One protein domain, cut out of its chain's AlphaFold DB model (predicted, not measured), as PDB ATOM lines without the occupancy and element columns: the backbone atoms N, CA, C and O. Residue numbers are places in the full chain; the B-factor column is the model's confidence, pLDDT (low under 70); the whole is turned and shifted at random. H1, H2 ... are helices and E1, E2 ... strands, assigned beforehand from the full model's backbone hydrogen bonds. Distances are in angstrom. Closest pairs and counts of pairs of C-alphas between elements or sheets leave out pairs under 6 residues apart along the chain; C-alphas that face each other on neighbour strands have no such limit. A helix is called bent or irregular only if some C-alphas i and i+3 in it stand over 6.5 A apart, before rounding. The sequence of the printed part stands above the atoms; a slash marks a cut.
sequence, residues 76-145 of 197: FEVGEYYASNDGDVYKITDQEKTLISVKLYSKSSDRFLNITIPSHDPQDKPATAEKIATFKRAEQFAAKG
ATOM      1  N   PHE A  76     -39.705  21.277-113.685       71.12
ATOM      2  CA  PHE A  76     -38.270  21.552-113.718       71.12
ATOM      3  C   PHE A  76     -37.858  21.959-115.137       71.12
ATOM      4  O   PHE A  76     -38.213  21.240-116.068       71.12
ATOM      5  N   GLU A  77     -37.114  23.054-115.313       76.69
ATOM      6  CA  GLU A  77     -36.510  23.402-116.605       76.69
ATOM      7  C   GLU A  77     -34.991  23.168-116.602       76.69
ATOM      8  O   GLU A  77     -34.280  23.394-115.616       76.69
ATOM      9  N   VAL A  78     -34.454  22.714-117.739       79.75
ATOM     10  CA  VAL A  78     -33.006  22.529-117.903       79.75
ATOM     11  C   VAL A  78     -32.287  23.867-117.730       79.75
ATOM     12  O   VAL A  78     -32.573  24.846-118.413       79.75
ATOM     13  N   GLY A  79     -31.293  23.890-116.843       79.56
ATOM     14  CA  GLY A  79     -30.529  25.087-116.502       79.56
ATOM     15  C   GLY A  79     -30.990  25.798-115.231       79.56
ATOM     16  O   GLY A  79     -30.235  26.638-114.734       79.56
ATOM     17  N   GLU A  80     -32.152  25.444-114.679       85.50
ATOM     18  CA  GLU A  80     -32.615  25.966-113.394       85.50
ATOM     19  C   GLU A  80     -31.833  25.379-112.215       85.50
ATOM     20  O   GLU A  80     -31.221  24.308-112.296       85.50
ATOM     21  N   TYR A  81     -31.836  26.125-111.110       84.56
ATOM     22  CA  TYR A  81     -31.122  25.792-109.886       84.56
ATOM     23  C   TYR A  81     -32.100  25.645-108.732       84.56
ATOM     24  O   TYR A  81     -32.931  26.524-108.491       84.56
ATOM     25  N   TYR A  82     -31.924  24.586-107.959       85.19
ATOM     26  CA  TYR A  82     -32.740  24.277-106.795       85.19
ATOM     27  C   TYR A  82     -31.848  24.013-105.593       85.19
ATOM     28  O   TYR A  82     -30.653  23.729-105.727       85.19
ATOM     29  N   ALA A  83     -32.422  24.175-104.409       82.19
ATOM     30  CA  ALA A  83     -31.740  23.916-103.159       82.19
ATOM     31  C   ALA A  83     -32.527  22.903-102.336       82.19
ATOM     32  O   ALA A  83     -33.721  23.098-102.088       82.19
ATOM     33  N   SER A  84     -31.826  21.876-101.862       75.19
ATOM     34  CA  SER A  84     -32.380  20.955-100.880       75.19
ATOM     35  C   SER A  84     -32.478  21.638 -99.513       75.19
ATOM     36  O   SER A  84     -31.840  22.670 -99.241       75.19
ATOM     37  N   ASN A  85     -33.269  21.044 -98.621       68.00
ATOM     38  CA  ASN A  85     -33.386  21.505 -97.237       68.00
ATOM     39  C   ASN A  85     -32.050  21.432 -96.477       68.00
ATOM     40  O   ASN A  85     -31.802  22.270 -95.612       68.00
ATOM     41  N   ASP A  86     -31.163  20.511 -96.863       68.00
ATOM     42  CA  ASP A  86     -29.835  20.331 -96.262       68.00
ATOM     43  C   ASP A  86     -28.800  21.357 -96.762       68.00
ATOM     44  O   ASP A  86     -27.652  21.376 -96.318       68.00
ATOM     45  N   GLY A  87     -29.207  22.254 -97.667       68.69
ATOM     46  CA  GLY A  87     -28.364  23.334 -98.175       68.69
ATOM     47  C   GLY A  87     -27.524  22.964 -99.394       68.69
ATOM     48  O   GLY A  87     -26.780  23.824 -99.873       68.69
ATOM     49  N   ASP A  88     -27.674  21.750 -99.924       78.62
ATOM     50  CA  ASP A  88     -27.081  21.365-101.201       78.62
ATOM     51  C   ASP A  88     -27.775  22.115-102.338       78.62
ATOM     52  O   ASP A  88     -28.977  22.397-102.293       78.62
ATOM     53  N   VAL A  89     -27.002  22.469-103.360       82.00
ATOM     54  CA  VAL A  89     -27.493  23.234-104.510       82.00
ATOM     55  C   VAL A  89     -27.280  22.395-105.746       82.00
ATOM     56  O   VAL A  89     -26.167  21.935-105.990       82.00
ATOM     57  N   TYR A  90     -28.314  22.208-106.553       83.56
ATOM     58  CA  TYR A  90     -28.191  21.434-107.775       83.56
ATOM     59  C   TYR A  90     -28.753  22.179-108.977       83.56
ATOM     60  O   TYR A  90     -29.696  22.961-108.874       83.56
ATOM     61  N   LYS A  91     -28.121  21.946-110.124       88.94
ATOM     62  CA  LYS A  91     -28.527  22.469-111.425       88.94
ATOM     63  C   LYS A  91     -29.147  21.342-112.237       88.94
ATOM     64  O   LYS A  91     -28.508  20.299-112.379       88.94
ATOM     65  N   ILE A  92     -30.323  21.566-112.815       86.00
ATOM     66  CA  ILE A  92     -30.915  20.626-113.773       86.00
ATOM     67  C   ILE A  92     -30.072  20.636-115.047       86.00
ATOM     68  O   ILE A  92     -29.885  21.681-115.676       86.00
ATOM     69  N   THR A  93     -29.529  19.482-115.419       84.00
ATOM     70  CA  THR A  93     -28.712  19.329-116.628       84.00
ATOM     71  C   THR A  93     -29.459  18.634-117.751       84.00
ATOM     72  O   THR A  93     -29.155  18.898-118.909       84.00
ATOM     73  N   ASP A  94     -30.412  17.768-117.412       81.69
ATOM     74  CA  ASP A  94     -31.278  17.097-118.374       81.69
ATOM     75  C   ASP A  94     -32.599  16.703-117.709       81.69
ATOM     76  O   ASP A  94     -32.673  16.566-116.482       81.69
ATOM     77  N   GLN A  95     -33.636  16.518-118.514       79.06
ATOM     78  CA  GLN A  95     -34.954  16.117-118.052       79.06
ATOM     79  C   GLN A  95     -35.571  15.106-119.012       79.06
ATOM     80  O   GLN A  95     -35.883  15.400-120.164       79.06
ATOM     81  N   GLU A  96     -35.852  13.928-118.472       74.62
ATOM     82  CA  GLU A  96     -36.719  12.930-119.072       74.62
ATOM     83  C   GLU A  96     -38.043  12.868-118.300       74.62
ATOM     84  O   GLU A  96     -38.158  13.345-117.172       74.62
ATOM     85  N   LYS A  97     -39.076  12.267-118.899       73.19
ATOM     86  CA  LYS A  97     -40.467  12.324-118.401       73.19
ATOM     87  C   LYS A  97     -40.637  12.098-116.892       73.19
ATOM     88  O   LYS A  97     -41.511  12.718-116.304       73.19
ATOM     89  N   THR A  98     -39.868  11.186-116.302       76.00
ATOM     90  CA  THR A  98     -39.998  10.791-114.887       76.00
ATOM     91  C   THR A  98     -38.726  11.017-114.072       76.00
ATOM     92  O   THR A  98     -38.701  10.720-112.876       76.00
ATOM     93  N   LEU A  99     -37.647  11.473-114.709       77.94
ATOM     94  CA  LEU A  99     -36.315  11.561-114.120       77.94
ATOM     95  C   LEU A  99     -35.638  12.851-114.570       77.94
ATOM     96  O   LEU A  99     -35.659  13.195-115.746       77.94
ATOM     97  N   ILE A 100     -34.990  13.531-113.637       79.19
ATOM     98  CA  ILE A 100     -34.142  14.686-113.917       79.19
ATOM     99  C   ILE A 100     -32.698  14.319-113.601       79.19
ATOM    100  O   ILE A 100     -32.394  13.754-112.547       79.19
ATOM    101  N   SER A 101     -31.796  14.628-114.525       80.88
ATOM    102  CA  SER A 101     -30.364  14.569-114.264       80.88
ATOM    103  C   SER A 101     -29.916  15.914-113.734       80.88
ATOM    104  O   SER A 101     -30.245  16.964-114.294       80.88
ATOM    105  N   VAL A 102     -29.155  15.878-112.647       81.50
ATOM    106  CA  VAL A 102     -28.720  17.075-111.947       81.50
ATOM    107  C   VAL A 102     -27.226  17.029-111.675       81.50
ATOM    108  O   VAL A 102     -26.651  15.986-111.351       81.50
ATOM    109  N   LYS A 103     -26.605  18.202-111.757       82.25
ATOM    110  CA  LYS A 103     -25.279  18.450-111.203       82.25
ATOM    111  C   LYS A 103     -25.468  19.043-109.815       82.25
ATOM    112  O   LYS A 103     -25.865  20.199-109.698       82.25
ATOM    113  N   LEU A 104     -25.211  18.249-108.785       80.56
ATOM    114  CA  LEU A 104     -25.380  18.608-107.380       80.56
ATOM    115  C   LEU A 104     -24.044  19.033-106.776       80.56
ATOM    116  O   LEU A 104     -23.070  18.289-106.840       80.56
ATOM    117  N   TYR A 105     -24.005  20.221-106.184       76.25
ATOM    118  CA  TYR A 105     -22.945  20.664-105.293       76.25
ATOM    119  C   TYR A 105     -23.350  20.340-103.859       76.25
ATOM    120  O   TYR A 105     -24.303  20.922-103.330       76.25
ATOM    121  N   SER A 106     -22.625  19.404-103.251       71.88
ATOM    122  CA  SER A 106     -22.824  19.051-101.853       71.88
ATOM    123  C   SER A 106     -21.968  19.948-100.975       71.88
ATOM    124  O   SER A 106     -20.741  19.872-101.047       71.88
ATOM    125  N   LYS A 107     -22.595  20.764-100.122       64.94
ATOM    126  CA  LYS A 107     -21.855  21.670 -99.230       64.94
ATOM    127  C   LYS A 107     -21.077  20.889 -98.170       64.94
ATOM    128  O   LYS A 107     -19.954  21.244 -97.838       64.94
ATOM    129  N   SER A 108     -21.658  19.803 -97.658       61.75
ATOM    130  CA  SER A 108     -21.049  18.978 -96.603       61.75
ATOM    131  C   SER A 108     -19.796  18.233 -97.063       61.75
ATOM    132  O   SER A 108     -18.914  17.947 -96.257       61.75
ATOM    133  N   SER A 109     -19.714  17.912 -98.354       54.47
ATOM    134  CA  SER A 109     -18.582  17.181 -98.928       54.47
ATOM    135  C   SER A 109     -17.754  17.990 -99.925       54.47
ATOM    136  O   SER A 109     -16.822  17.435-100.504       54.47
ATOM    137  N   ASP A 110     -18.091  19.273-100.084       61.19
ATOM    138  CA  ASP A 110     -17.462  20.262-100.963       61.19
ATOM    139  C   ASP A 110     -17.088  19.704-102.345       61.19
ATOM    140  O   ASP A 110     -15.947  19.751-102.803       61.19
ATOM    141  N   ARG A 111     -18.061  19.066-103.003       64.38
ATOM    142  CA  ARG A 111     -17.842  18.405-104.297       64.38
ATOM    143  C   ARG A 111     -19.079  18.415-105.170       64.38
ATOM    144  O   ARG A 111     -20.209  18.478-104.688       64.38
ATOM    145  N   PHE A 112     -18.831  18.262-106.466       72.38
ATOM    146  CA  PHE A 112     -19.874  18.027-107.450       72.38
ATOM    147  C   PHE A 112     -20.131  16.538-107.654       72.38
ATOM    148  O   PHE A 112     -19.202  15.744-107.796       72.38
ATOM    149  N   LEU A 113     -21.408  16.187-107.729       70.38
ATOM    150  CA  LEU A 113     -21.906  14.871-108.094       70.38
ATOM    151  C   LEU A 113     -22.871  15.031-109.267       70.38
ATOM    152  O   LEU A 113     -23.674  15.960-109.292       70.38
ATOM    153  N   ASN A 114     -22.806  14.115-110.227       79.88
ATOM    154  CA  ASN A 114     -23.833  14.000-111.256       79.88
ATOM    155  C   ASN A 114     -24.735  12.837-110.859       79.88
ATOM    156  O   ASN A 114     -24.265  11.700-110.778       79.88
ATOM    157  N   ILE A 115     -25.995  13.130-110.561       77.19
ATOM    158  CA  ILE A 115     -26.974  12.139-110.107       77.19
ATOM    159  C   ILE A 115     -28.275  12.301-110.886       77.19
ATOM    160  O   ILE A 115     -28.555  13.363-111.439       77.19
ATOM    161  N   THR A 116     -29.077  11.244-110.909       79.62
ATOM    162  CA  THR A 116     -30.423  11.270-111.484       79.62
ATOM    163  C   THR A 116     -31.425  11.084-110.356       79.62
ATOM    164  O   THR A 116     -31.303  10.131-109.585       79.62
ATOM    165  N   ILE A 117     -32.396  11.989-110.252       75.50
ATOM    166  CA  ILE A 117     -33.439  11.969-109.220       75.50
ATOM    167  C   ILE A 117     -34.836  11.956-109.866       75.50
ATOM    168  O   ILE A 117     -34.980  12.352-111.026       75.50
ATOM    169  N   PRO A 118     -35.878  11.474-109.166       72.75
ATOM    170  CA  PRO A 118     -37.250  11.532-109.662       72.75
ATOM    171  C   PRO A 118     -37.700  12.973-109.921       72.75
ATOM    172  O   PRO A 118     -37.480  13.850-109.093       72.75
ATOM    173  N   SER A 119     -38.401  13.216-111.031       67.12
ATOM    174  CA  SER A 119     -38.897  14.545-111.439       67.12
ATOM    175  C   SER A 119     -40.044  15.097-110.577       67.12
ATOM    176  O   SER A 119     -40.812  15.937-111.041       67.12
ATOM    177  N   HIS A 120     -40.235  14.581-109.363       58.22
ATOM    178  CA  HIS A 120     -41.408  14.850-108.533       58.22
ATOM    179  C   HIS A 120     -41.075  15.019-107.052       58.22
ATOM    180  O   HIS A 120     -41.972  14.810-106.241       58.22
ATOM    181  N   ASP A 121     -39.839  15.357-106.674       56.06
ATOM    182  CA  ASP A 121     -39.543  15.578-105.256       56.06
ATOM    183  C   ASP A 121     -40.207  16.892-104.784       56.06
ATOM    184  O   ASP A 121     -39.819  17.979-105.220       56.06
ATOM    185  N   PRO A 122     -41.273  16.840-103.957       50.59
ATOM    186  CA  PRO A 122     -42.107  18.005-103.663       50.59
ATOM    187  C   PRO A 122     -41.466  18.967-102.652       50.59
ATOM    188  O   PRO A 122     -42.106  19.941-102.252       50.59
ATOM    189  N   GLN A 123     -40.239  18.695-102.196       58.72
ATOM    190  CA  GLN A 123     -39.559  19.513-101.189       58.72
ATOM    191  C   GLN A 123     -38.528  20.487-101.760       58.72
ATOM    192  O   GLN A 123     -38.049  21.352-101.021       58.72
ATOM    193  N   ASP A 124     -38.222  20.396-103.051       66.81
ATOM    194  CA  ASP A 124     -37.167  21.204-103.640       66.81
ATOM    195  C   ASP A 124     -37.655  22.609-103.986       66.81
ATOM    196  O   ASP A 124     -38.599  22.824-104.749       66.81
ATOM    197  N   LYS A 125     -36.993  23.600-103.387       76.75
ATOM    198  CA  LYS A 125     -37.284  25.017-103.610       76.75
ATOM    199  C   LYS A 125     -36.292  25.583-104.622       76.75
ATOM    200  O   LYS A 125     -35.115  25.213-104.574       76.75
ATOM    201  N   PRO A 126     -36.716  26.521-105.487       82.56
ATOM    202  CA  PRO A 126     -35.783  27.280-106.308       82.56
ATOM    203  C   PRO A 126     -34.660  27.868-105.449       82.56
ATOM    204  O   PRO A 126     -34.902  28.402-104.359       82.56
ATOM    205  N   ALA A 127     -33.421  27.743-105.916       81.94
ATOM    206  CA  ALA A 127     -32.268  28.251-105.193       81.94
ATOM    207  C   ALA A 127     -32.292  29.787-105.159       81.94
ATOM    208  O   ALA A 127     -32.638  30.449-106.137       81.94
ATOM    209  N   THR A 128     -31.882  30.373-104.034       79.56
ATOM    210  CA  THR A 128     -31.703  31.827-103.934       79.56
ATOM    211  C   THR A 128     -30.522  32.287-104.790       79.56
ATOM    212  O   THR A 128     -29.604  31.513-105.074       79.56
ATOM    213  N   ALA A 129     -30.501  33.570-105.163       72.69
ATOM    214  CA  ALA A 129     -29.404  34.151-105.943       72.69
ATOM    215  C   ALA A 129     -28.024  33.917-105.295       72.69
ATOM    216  O   ALA A 129     -27.063  33.600-105.993       72.69
ATOM    217  N   GLU A 130     -27.944  33.991-103.965       70.62
ATOM    218  CA  GLU A 130     -26.734  33.704-103.184       70.62
ATOM    219  C   GLU A 130     -26.272  32.251-103.346       70.62
ATOM    220  O   GLU A 130     -25.108  31.993-103.650       70.62
ATOM    221  N   LYS A 131     -27.192  31.285-103.223       72.31
ATOM    222  CA  LYS A 131     -26.894  29.856-103.395       72.31
ATOM    223  C   LYS A 131     -26.436  29.538-104.820       72.31
ATOM    224  O   LYS A 131     -25.491  28.772-105.010       72.31
ATOM    225  N   ILE A 132     -27.051  30.170-105.818       75.00
ATOM    226  CA  ILE A 132     -26.645  30.052-107.225       75.00
ATOM    227  C   ILE A 132     -25.246  30.643-107.436       75.00
ATOM    228  O   ILE A 132     -24.428  30.051-108.140       75.00
ATOM    229  N   ALA A 133     -24.950  31.798-106.834       68.06
ATOM    230  CA  ALA A 133     -23.627  32.409-106.908       68.06
ATOM    231  C   ALA A 133     -22.558  31.501-106.282       68.06
ATOM    232  O   ALA A 133     -21.501  31.306-106.877       68.06
ATOM    233  N   THR A 134     -22.850  30.881-105.137       69.94
ATOM    234  CA  THR A 134     -21.970  29.892-104.497       69.94
ATOM    235  C   THR A 134     -21.737  28.674-105.386       69.94
ATOM    236  O   THR A 134     -20.585  28.329-105.635       69.94
ATOM    237  N   PHE A 135     -22.791  28.089-105.966       76.69
ATOM    238  CA  PHE A 135     -22.646  26.990-106.925       76.69
ATOM    239  C   PHE A 135     -21.757  27.382-108.111       76.69
ATOM    240  O   PHE A 135     -20.858  26.637-108.486       76.69
ATOM    241  N   LYS A 136     -21.991  28.553-108.716       75.75
ATOM    242  CA  LYS A 136     -21.221  29.019-109.881       75.75
ATOM    243  C   LYS A 136     -19.763  29.296-109.531       75.75
ATOM    244  O   LYS A 136     -18.893  28.995-110.342       75.75
ATOM    245  N   ARG A 137     -19.488  29.839-108.341       64.88
ATOM    246  CA  ARG A 137     -18.121  30.003-107.830       64.88
ATOM    247  C   ARG A 137     -17.444  28.644-107.688       64.88
ATOM    248  O   ARG A 137     -16.414  28.430-108.319       64.88
ATOM    249  N   ALA A 138     -18.065  27.703-106.977       62.38
ATOM    250  CA  ALA A 138     -17.548  26.344-106.822       62.38
ATOM    251  C   ALA A 138     -17.325  25.651-108.179       62.38
ATOM    252  O   ALA A 138     -16.297  25.017-108.400       62.38
ATOM    253  N   GLU A 139     -18.245  25.818-109.132       67.75
ATOM    254  CA  GLU A 139     -18.135  25.255-110.480       67.75
ATOM    255  C   GLU A 139     -16.958  25.856-111.258       67.75
ATOM    256  O   GLU A 139     -16.229  25.130-111.933       67.75
ATOM    257  N   GLN A 140     -16.738  27.168-111.142       60.38
ATOM    258  CA  GLN A 140     -15.585  27.835-111.744       60.38
ATOM    259  C   GLN A 140     -14.266  27.361-111.127       60.38
ATOM    260  O   GLN A 140     -13.312  27.136-111.873       60.38
ATOM    261  N   PHE A 141     -14.212  27.173-109.806       57.56
ATOM    262  CA  PHE A 141     -13.026  26.657-109.121       57.56
ATOM    263  C   PHE A 141     -12.744  25.197-109.485       57.56
ATOM    264  O   PHE A 141     -11.612  24.870-109.835       57.56
ATOM    265  N   ALA A 142     -13.769  24.341-109.515       58.84
ATOM    266  CA  ALA A 142     -13.641  22.949-109.939       58.84
ATOM    267  C   ALA A 142     -13.194  22.819-111.408       58.84
ATOM    268  O   ALA A 142     -12.441  21.911-111.747       58.84
ATOM    269  N   ALA A 143     -13.641  23.725-112.286       53.94
ATOM    270  CA  ALA A 143     -13.298  23.697-113.707       53.94
ATOM    271  C   ALA A 143     -11.905  24.265-114.023       53.94
ATOM    272  O   ALA A 143     -11.304  23.870-115.021       53.94
ATOM    273  N   LYS A 144     -11.408  25.219-113.228       41.72
ATOM    274  CA  LYS A 144     -10.141  25.912-113.513       41.72
ATOM    275  C   LYS A 144      -8.970  25.419-112.667       41.72
ATOM    276  O   LYS A 144      -7.827  25.600-113.084       41.72
ATOM    277  N   GLY A 145      -9.233  24.842-111.492       48.38
ATOM    278  CA  GLY A 145      -8.251  24.860-110.410       48.38
ATOM    279  C   GLY A 145      -7.812  26.300-110.097       48.38
ATOM    280  O   GLY A 145      -8.149  27.250-110.805       48.38
TER     281      GLY A 145
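What this domain is: This is residues 76 to 145 of the 197 residues of an uncharacterized protein of Enterococcus plantarum (UniProt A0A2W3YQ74). A strongly twisted sheet of four antiparallel strands, with E2, E3 and E4 bent, has one helix, H1, packed across part of one face, while the other face has no named helix. The hairpin tip at Lys 97 and the end of the helix lie at opposite ends of the long axis. The printed part has 70 residues, with E1, E2, E3, E4 and H1 along the chain, and the sheet's order is E1, E2, E3, E4. The class is mixed, and the whole is compact, with a radius of gyration of the C-alphas of 11.5 A and spans of 35 by 21 by 20 A.

How they stand to each other: E1, residues 81 to 83, and E2, residues 89 to 96, form a hairpin, with N 82 and O 90 2.9 A apart, within hydrogen-bond range. E3, residues 99 to 106, forms a hairpin with E2, with N 91 and O 103 at 2.9 A. E4, residues 111 to 118, forms a hairpin with E3, with N 104 and O 113 at 2.8 A. These strands form a meander, each the antiparallel neighbour of the one before. Edge strands E1 and E4 are apart. Residues 125 to 126 pair antiparallel with residues 82 to 83 of E1. H1, residues 129 to 144, is on the sheet in two layers, helix on one face, at a height over the sheet of 9.5 A. It runs across the strands, at 70 degrees to E1 on the local plane. The closest C-alphas of H1 and E3 are those of Phe 135 and Tyr 105, 6.5 A apart. In H1 every O i to N i+4 pair is within hydrogen-bond range.

Where its parts are: E1 begins at C-alpha 81 (-31.122, 25.792, -109.886). E2 is 20.1 A long, E3 19.7 A and E4 21.3 A. H1, 22.3 A long, ends at C-alpha 144 (-10.141, 25.912, -113.513).

The domain as a whole: The C-alphas farthest apart, those of Lys 97 and Gly 145, are 35.5 A apart. The printed part has no cut and no long link. Mean pLDDT of the printed part is 72.2, and residues 137 to 145 are among those under 70.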